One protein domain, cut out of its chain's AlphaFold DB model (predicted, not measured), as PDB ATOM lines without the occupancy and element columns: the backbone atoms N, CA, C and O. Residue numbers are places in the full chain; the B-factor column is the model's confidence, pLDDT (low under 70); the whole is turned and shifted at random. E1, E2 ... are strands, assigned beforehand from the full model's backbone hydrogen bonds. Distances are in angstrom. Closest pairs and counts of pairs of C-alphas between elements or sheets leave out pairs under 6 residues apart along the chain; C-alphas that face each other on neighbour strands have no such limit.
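This is residues 46 to 102 of the 139 residues of an uncharacterized protein of Peptococcaceae bacterium (UniProt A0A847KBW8). One twisted sheet zigzags through five antiparallel strands, from the long hairpin E1 and E2 to short E5 at the other edge, with no named helix over either face. The printed part has 57 residues, class all strand, in a meander, each strand the antiparallel neighbour of the one before: E1 E2 E3 E4 E5. It is only just loose, close to compact, radius of gyration of the C-alphas 12.5 A, and spans 39 by 20 by 12 A.

Start at E1, residues 46 to 56; it forms a hairpin with E2, residues 60 to 70, at 158 degrees, with N 48 and O 68 2.8 A apart, within hydrogen-bond range. E3, residues 75 to 82, forms the next hairpin with E2 at 163 degrees; look at N 69 and O 76, 2.7 A. E4, residues 90 to 95, follows antiparallel to E3, with N 77 and O 95 at 2.7 A. Edge strand E5, residues 100 to 102, is antiparallel to E4, with N 101 and O 94 at 2.8 A. E1 is apart from E4 and E5.

Find C-alpha 46 at (24.984, 29.693, -29.582); from there E1 runs 30.4 A, then E2 31.1 A, E3 21.5 A, E4 16.6 A and E5 6.7 A, to C-alpha 102 at (14.689, 36.876, -47.243).

The C-alphas farthest apart, of Tyr 58 and Pro 72, are 39.5 A apart. The printed part has no cut, no link is long, and no printed residue is under 70 in pLDDT.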
ATOM      1  N   GLN A  46      26.030  29.733 -30.604       92.56
ATOM      2  CA  GLN A  46      24.984  29.693 -29.582       92.56
ATOM      3  C   GLN A  46      23.708  30.301 -30.142       92.56
ATOM      4  O   GLN A  46      23.762  31.301 -30.852       92.56
ATOM      5  N   VAL A  47      22.554  29.725 -29.813       96.19
ATOM      6  CA  VAL A  47      21.259  30.253 -30.249       96.19
ATOM      7  C   VAL A  47      20.498  30.781 -29.042       96.19
ATOM      8  O   VAL A  47      20.292  30.063 -28.066       96.19
ATOM      9  N   GLN A  48      20.076  32.039 -29.117       97.44
ATOM     10  CA  GLN A  48      19.220  32.688 -28.134       97.44
ATOM     11  C   GLN A  48      17.852  32.954 -28.753       97.44
ATOM     12  O   GLN A  48      17.751  33.598 -29.795       97.44
ATOM     13  N   GLU A  49      16.800  32.467 -28.107       98.00
ATOM     14  CA  GLU A  49      15.424  32.751 -28.505       98.00
ATOM     15  C   GLU A  49      14.878  33.939 -27.720       98.00
ATOM     16  O   GLU A  49      15.107  34.072 -26.516       98.00
ATOM     17  N   HIS A  50      14.149  34.803 -28.413       97.88
ATOM     18  CA  HIS A  50      13.447  35.928 -27.823       97.88
ATOM     19  C   HIS A  50      12.116  36.157 -28.542       97.88
ATOM     20  O   HIS A  50      11.823  35.554 -29.574       97.88
ATOM     21  N   SER A  51      11.298  37.032 -27.973       97.38
ATOM     22  CA  SER A  51       9.958  37.331 -28.464       97.38
ATOM     23  C   SER A  51       9.875  38.764 -28.972       97.38
ATOM     24  O   SER A  51      10.415  39.676 -28.348       97.38
ATOM     25  N   LEU A  52       9.162  38.965 -30.079       97.38
ATOM     26  CA  LEU A  52       8.880  40.272 -30.663       97.38
ATOM     27  C   LEU A  52       7.379  40.539 -30.656       97.38
ATOM     28  O   LEU A  52       6.597  39.712 -31.123       97.38
ATOM     29  N   GLU A  53       6.988  41.721 -30.194       97.38
ATOM     30  CA  GLU A  53       5.622  42.209 -30.364       97.38
ATOM     31  C   GLU A  53       5.414  42.666 -31.811       97.38
ATOM     32  O   GLU A  53       6.170  43.475 -32.359       97.38
ATOM     33  N   LYS A  54       4.380  42.124 -32.448       96.00
ATOM     34  CA  LYS A  54       3.985  42.414 -33.822       96.00
ATOM     35  C   LYS A  54       2.566  42.945 -33.816       96.00
ATOM     36  O   LYS A  54       1.725  42.453 -33.079       96.00
ATOM     37  N   ASN A  55       2.302  43.926 -34.669       94.12
ATOM     38  CA  ASN A  55       0.957  44.400 -34.956       94.12
ATOM     39  C   ASN A  55       0.800  44.491 -36.475       94.12
ATOM     40  O   ASN A  55       1.565  45.202 -37.130       94.12
ATOM     41  N   GLU A  56      -0.146  43.740 -37.032       91.62
ATOM     42  CA  GLU A  56      -0.454  43.732 -38.461       91.62
ATOM     43  C   GLU A  56      -1.911  44.121 -38.687       91.62
ATOM     44  O   GLU A  56      -2.803  43.598 -38.024       91.62
ATOM     45  N   GLU A  57      -2.152  44.978 -39.680       86.88
ATOM     46  CA  GLU A  57      -3.469  45.548 -40.001       86.88
ATOM     47  C   GLU A  57      -4.599  44.504 -40.040       86.88
ATOM     48  O   GLU A  57      -5.680  44.738 -39.511       86.88
ATOM     49  N   TYR A  58      -4.340  43.327 -40.618       86.12
ATOM     50  CA  TYR A  58      -5.376  42.320 -40.859       86.12
ATOM     51  C   TYR A  58      -5.514  41.272 -39.756       86.12
ATOM     52  O   TYR A  58      -6.568  40.662 -39.640       86.12
ATOM     53  N   ILE A  59      -4.473  41.018 -38.964       91.44
ATOM     54  CA  ILE A  59      -4.473  39.929 -37.966       91.44
ATOM     55  C   ILE A  59      -4.222  40.408 -36.536       91.44
ATOM     56  O   ILE A  59      -4.172  39.597 -35.611       91.44
ATOM     57  N   GLY A  60      -4.130  41.726 -36.359       92.69
ATOM     58  CA  GLY A  60      -3.970  42.389 -35.078       92.69
ATOM     59  C   GLY A  60      -2.606  42.148 -34.445       92.69
ATOM     60  O   GLY A  60      -1.619  41.820 -35.116       92.69
ATOM     61  N   SER A  61      -2.568  42.323 -33.125       94.31
ATOM     62  CA  SER A  61      -1.359  42.159 -32.328       94.31
ATOM     63  C   SER A  61      -1.094  40.705 -31.952       94.31
ATOM     64  O   SER A  61      -2.015  39.948 -31.628       94.31
ATOM     65  N   TYR A  62       0.179  40.324 -31.966       96.00
ATOM     66  CA  TYR A  62       0.652  39.013 -31.548       96.00
ATOM     67  C   TYR A  62       2.130  39.044 -31.170       96.00
ATOM     68  O   TYR A  62       2.895  39.874 -31.655       96.00
ATOM     69  N   THR A  63       2.543  38.079 -30.358       97.31
ATOM     70  CA  THR A  63       3.951  37.854 -30.036       97.31
ATOM     71  C   THR A  63       4.524  36.784 -30.967       97.31
ATOM     72  O   THR A  63       3.941  35.708 -31.124       97.31
ATOM     73  N   ALA A  64       5.667  37.068 -31.583       97.81
ATOM     74  CA  ALA A  64       6.341  36.193 -32.535       97.81
ATOM     75  C   ALA A  64       7.719  35.761 -32.007       97.81
ATOM     76  O   ALA A  64       8.446  36.619 -31.502       97.81
ATOM     77  N   PRO A  65       8.116  34.480 -32.135       98.31
ATOM     78  CA  PRO A  65       9.462  34.058 -31.768       98.31
ATOM     79  C   PRO A  65      10.477  34.575 -32.794       98.31
ATOM     80  O   PRO A  65      10.195  34.643 -33.993       98.31
ATOM     81  N   ALA A  66      11.663  34.904 -32.312       98.56
ATOM     82  CA  ALA A  66      12.821  35.322 -33.082       98.56
ATOM     83  C   ALA A  66      14.078  34.681 -32.488       98.56
ATOM     84  O   ALA A  66      14.106  34.312 -31.311       98.56
ATOM     85  N   LEU A  67      15.120  34.543 -33.305       98.50
ATOM     86  CA  LEU A  67      16.391  33.974 -32.861       98.50
ATOM     87  C   LEU A  67      17.537  34.951 -33.087       98.50
ATOM     88  O   LEU A  67      17.587  35.642 -34.102       98.50
ATOM     89  N   THR A  68      18.499  34.916 -32.177       98.31
ATOM     90  CA  THR A  68      19.835  35.468 -32.368       98.31
ATOM     91  C   THR A  68      20.833  34.323 -32.284       98.31
ATOM     92  O   THR A  68      20.965  33.666 -31.253       98.31
ATOM     93  N   ILE A  69      21.531  34.071 -33.383       96.88
ATOM     94  CA  ILE A  69      22.635  33.126 -33.471       96.88
ATOM     95  C   ILE A  69      23.917  33.923 -33.217       96.88
ATOM     96  O   ILE A  69      24.300  34.782 -34.012       96.88
ATOM     97  N   LEU A  70      24.557  33.655 -32.087       94.88
ATOM     98  CA  LEU A  70      25.822  34.253 -31.693       94.88
ATOM     99  C   LEU A  70      26.956  33.462 -32.344       94.88
ATOM    100  O   LEU A  70      27.156  32.286 -32.027       94.88
ATOM    101  N   ALA A  71      27.683  34.111 -33.250       91.31
ATOM    102  CA  ALA A  71      28.944  33.624 -33.788       91.31
ATOM    103  C   ALA A  71      30.106  34.450 -33.202       91.31
ATOM    104  O   ALA A  71      29.888  35.577 -32.757       91.31
ATOM    105  N   PRO A  72      31.354  33.944 -33.218       87.75
ATOM    106  CA  PRO A  72      32.497  34.657 -32.641       87.75
ATOM    107  C   PRO A  72      32.715  36.074 -33.198       87.75
ATOM    108  O   PRO A  72      33.173  36.951 -32.470       87.75
ATOM    109  N   SER A  73      32.398  36.295 -34.478       86.88
ATOM    110  CA  SER A  73      32.656  37.557 -35.188       86.88
ATOM    111  C   SER A  73      31.412  38.409 -35.451       86.88
ATOM    112  O   SER A  73      31.549  39.586 -35.781       86.88
ATOM    113  N   CYS A  74      30.202  37.860 -35.320       92.81
ATOM    114  CA  CYS A  74      28.965  38.593 -35.583       92.81
ATOM    115  C   CYS A  74      27.750  37.947 -34.912       92.81
ATOM    116  O   CYS A  74      27.732  36.746 -34.647       92.81
ATOM    117  N   ASN A  75      26.683  38.729 -34.763       95.44
ATOM    118  CA  ASN A  75      25.367  38.209 -34.416       95.44
ATOM    119  C   ASN A  75      24.525  38.088 -35.685       95.44
ATOM    120  O   ASN A  75      24.503  39.008 -36.503       95.44
ATOM    121  N   ILE A  76      23.837  36.960 -35.837       97.56
ATOM    122  CA  ILE A  76      22.906  36.713 -36.937       97.56
ATOM    123  C   ILE A  76      21.501  36.618 -36.357       97.56
ATOM    124  O   ILE A  76      21.216  35.761 -35.528       97.56
ATOM    125  N   GLU A  77      20.610  37.483 -36.808       98.44
ATOM    126  CA  GLU A  77      19.224  37.537 -36.374       98.44
ATOM    127  C   GLU A  77      18.312  36.832 -37.380       98.44
ATOM    128  O   GLU A  77      18.460  36.996 -38.591       98.44
ATOM    129  N   VAL A  78      17.347  36.065 -36.874       98.50
ATOM    130  CA  VAL A  78      16.258  35.445 -37.636       98.50
ATOM    131  C   VAL A  78      14.956  36.103 -37.187       98.50
ATOM    132  O   VAL A  78      14.440  35.811 -36.107       98.50
ATOM    133  N   LEU A  79      14.448  37.026 -38.004       98.31
ATOM    134  CA  LEU A  79      13.432  37.998 -37.609       98.31
ATOM    135  C   LEU A  79      12.120  37.819 -38.388       98.31
ATOM    136  O   LEU A  79      12.109  37.995 -39.611       98.31
ATOM    137  N   PRO A  80      10.985  37.541 -37.721       97.31
ATOM    138  CA  PRO A  80       9.674  37.579 -38.361       97.31
ATOM    139  C   PRO A  80       9.291  39.010 -38.764       97.31
ATOM    140  O   PRO A  80       9.122  39.911 -37.937       97.31
ATOM    141  N   VAL A  81       9.087  39.214 -40.065       96.19
ATOM    142  CA  VAL A  81       8.691  40.515 -40.619       96.19
ATOM    143  C   VAL A  81       7.171  40.666 -40.602       96.19
ATOM    144  O   VAL A  81       6.676  41.700 -40.154       96.19
ATOM    145  N   GLY A  82       6.434  39.636 -41.023       94.06
ATOM    146  CA  GLY A  82       4.970  39.612 -40.956       94.06
ATOM    147  C   GLY A  82       4.333  38.535 -41.829       94.06
ATOM    148  O   GLY A  82       5.001  37.936 -42.676       94.06
ATOM    149  N   ARG A  83       3.035  38.291 -41.631       92.56
ATOM    150  CA  ARG A  83       2.250  37.260 -42.323       92.56
ATOM    151  C   ARG A  83       1.784  37.681 -43.716       92.56
ATOM    152  O   ARG A  83       1.586  36.805 -44.564       92.56
ATOM    153  N   PHE A  84       1.610  38.981 -43.950       87.88
ATOM    154  CA  PHE A  84       1.136  39.541 -45.225       87.88
ATOM    155  C   PHE A  84       2.189  40.392 -45.949       87.88
ATOM    156  O   PHE A  84       1.883  41.433 -46.523       87.88
ATOM    157  N   ALA A  85       3.454  39.964 -45.931       79.12
ATOM    158  CA  ALA A  85       4.548  40.748 -46.506       79.12
ATOM    159  C   ALA A  85       4.456  40.885 -48.039       79.12
ATOM    160  O   ALA A  85       4.821  41.922 -48.589       79.12
ATOM    161  N   ILE A  86       3.983  39.841 -48.735       78.25
ATOM    162  CA  ILE A  86       3.712  39.854 -50.182       78.25
ATOM    163  C   ILE A  86       2.397  39.106 -50.435       78.25
ATOM    164  O   ILE A  86       2.384  37.897 -50.677       78.25
ATOM    165  N   GLY A  87       1.265  39.806 -50.331       84.31
ATOM    166  CA  GLY A  87      -0.050  39.159 -50.368       84.31
ATOM    167  C   GLY A  87      -0.180  38.140 -49.224       84.31
ATOM    168  O   GLY A  87       0.163  38.473 -48.096       84.31
ATOM    169  N   PRO A  88      -0.615  36.887 -49.462       80.25
ATOM    170  CA  PRO A  88      -0.791  35.889 -48.407       80.25
ATOM    171  C   PRO A  88       0.513  35.143 -48.070       80.25
ATOM    172  O   PRO A  88       0.454  33.960 -47.725       80.25
ATOM    173  N   ILE A  89       1.682  35.773 -48.186       89.19
ATOM    174  CA  ILE A  89       2.990  35.147 -47.953       89.19
ATOM    175  C   ILE A  89       3.645  35.754 -46.715       89.19
ATOM    176  O   ILE A  89       3.831  36.971 -46.640       89.19
ATOM    177  N   GLY A  90       4.010  34.883 -45.770       95.69
ATOM    178  CA  GLY A  90       4.766  35.264 -44.582       95.69
ATOM    179  C   GLY A  90       6.234  35.512 -44.914       95.69
ATOM    180  O   GLY A  90       6.767  34.907 -45.845       95.69
ATOM    181  N   ARG A  91       6.896  36.390 -44.161       97.31
ATOM    182  CA  ARG A  91       8.308  36.731 -44.357       97.31
ATOM    183  C   ARG A  91       9.091  36.645 -43.057       97.31
ATOM    184  O   ARG A  91       8.667  37.183 -42.034       97.31
ATOM    185  N   VAL A  92      10.262  36.030 -43.150       98.31
ATOM    186  CA  VAL A  92      11.325  36.071 -42.146       98.31
ATOM    187  C   VAL A  92      12.590  36.558 -42.837       98.31
ATOM    188  O   VAL A  92      12.900  36.099 -43.935       98.31
ATOM    189  N   ASP A  93      13.320  37.468 -42.209       98.12
ATOM    190  CA  ASP A  93      14.649  37.858 -42.672       98.12
ATOM    191  C   ASP A  93      15.719  37.203 -41.798       98.12
ATOM    192  O   ASP A  93      15.554  37.086 -40.586       98.12
ATOM    193  N   VAL A  94      16.815  36.777 -42.423       98.19
ATOM    194  CA  VAL A  94      18.031  36.310 -41.746       98.19
ATOM    195  C   VAL A  94      19.111  37.340 -42.027       98.19
ATOM    196  O   VAL A  94      19.403  37.582 -43.198       98.19
ATOM    197  N   THR A  95      19.691  37.971 -41.007       97.50
ATOM    198  CA  THR A  95      20.579  39.128 -41.207       97.50
ATOM    199  C   THR A  95      21.657  39.257 -40.142       97.50
ATOM    200  O   THR A  95      21.417  38.959 -38.983       97.50
ATOM    201  N   ASN A  96      22.832  39.765 -40.513       96.25
ATOM    202  CA  ASN A  96      23.851  40.258 -39.570       96.25
ATOM    203  C   ASN A  96      24.036  41.788 -39.661       96.25
ATOM    204  O   ASN A  96      25.100  42.321 -39.350       96.25
ATOM    205  N   HIS A  97      23.027  42.488 -40.190       94.12
ATOM    206  CA  HIS A  97      23.015  43.917 -40.541       94.12
ATOM    207  C   HIS A  97      23.970  44.353 -41.667       94.12
ATOM    208  O   HIS A  97      23.844  45.473 -42.157       94.12
ATOM    209  N   GLN A  98      24.875  43.488 -42.133       93.50
ATOM    210  CA  GLN A  98      25.708  43.727 -43.321       93.50
ATOM    211  C   GLN A  98      25.184  42.971 -44.547       93.50
ATOM    212  O   GLN A  98      25.246  43.455 -45.678       93.50
ATOM    213  N   LEU A  99      24.664  41.767 -44.319       94.88
ATOM    214  CA  LEU A  99      24.079  40.878 -45.304       94.88
ATOM    215  C   LEU A  99      22.742  40.375 -44.771       94.88
ATOM    216  O   LEU A  99      22.651  39.971 -43.615       94.88
ATOM    217  N   SER A 100      21.726  40.387 -45.630       96.19
ATOM    218  CA  SER A 100      20.389  39.896 -45.317       96.19
ATOM    219  C   SER A 100      19.903  38.961 -46.417       96.19
ATOM    220  O   SER A 100      20.150  39.217 -47.598       96.19
ATOM    221  N   TYR A 101      19.217  37.893 -46.024       97.19
ATOM    222  CA  TYR A 101      18.481  37.005 -46.919       97.19
ATOM    223  C   TYR A 101      17.020  36.948 -46.502       97.19
ATOM    224  O   TYR A 101      16.705  36.844 -45.315       97.19
ATOM    225  N   THR A 102      16.130  36.937 -47.490       97.44
ATOM    226  CA  THR A 102      14.689  36.876 -47.243       97.44
ATOM    227  C   THR A 102      14.163  35.457 -47.438       97.44
ATOM    228  O   THR A 102      14.342  34.828 -48.488       97.44
TER     229      THR A 102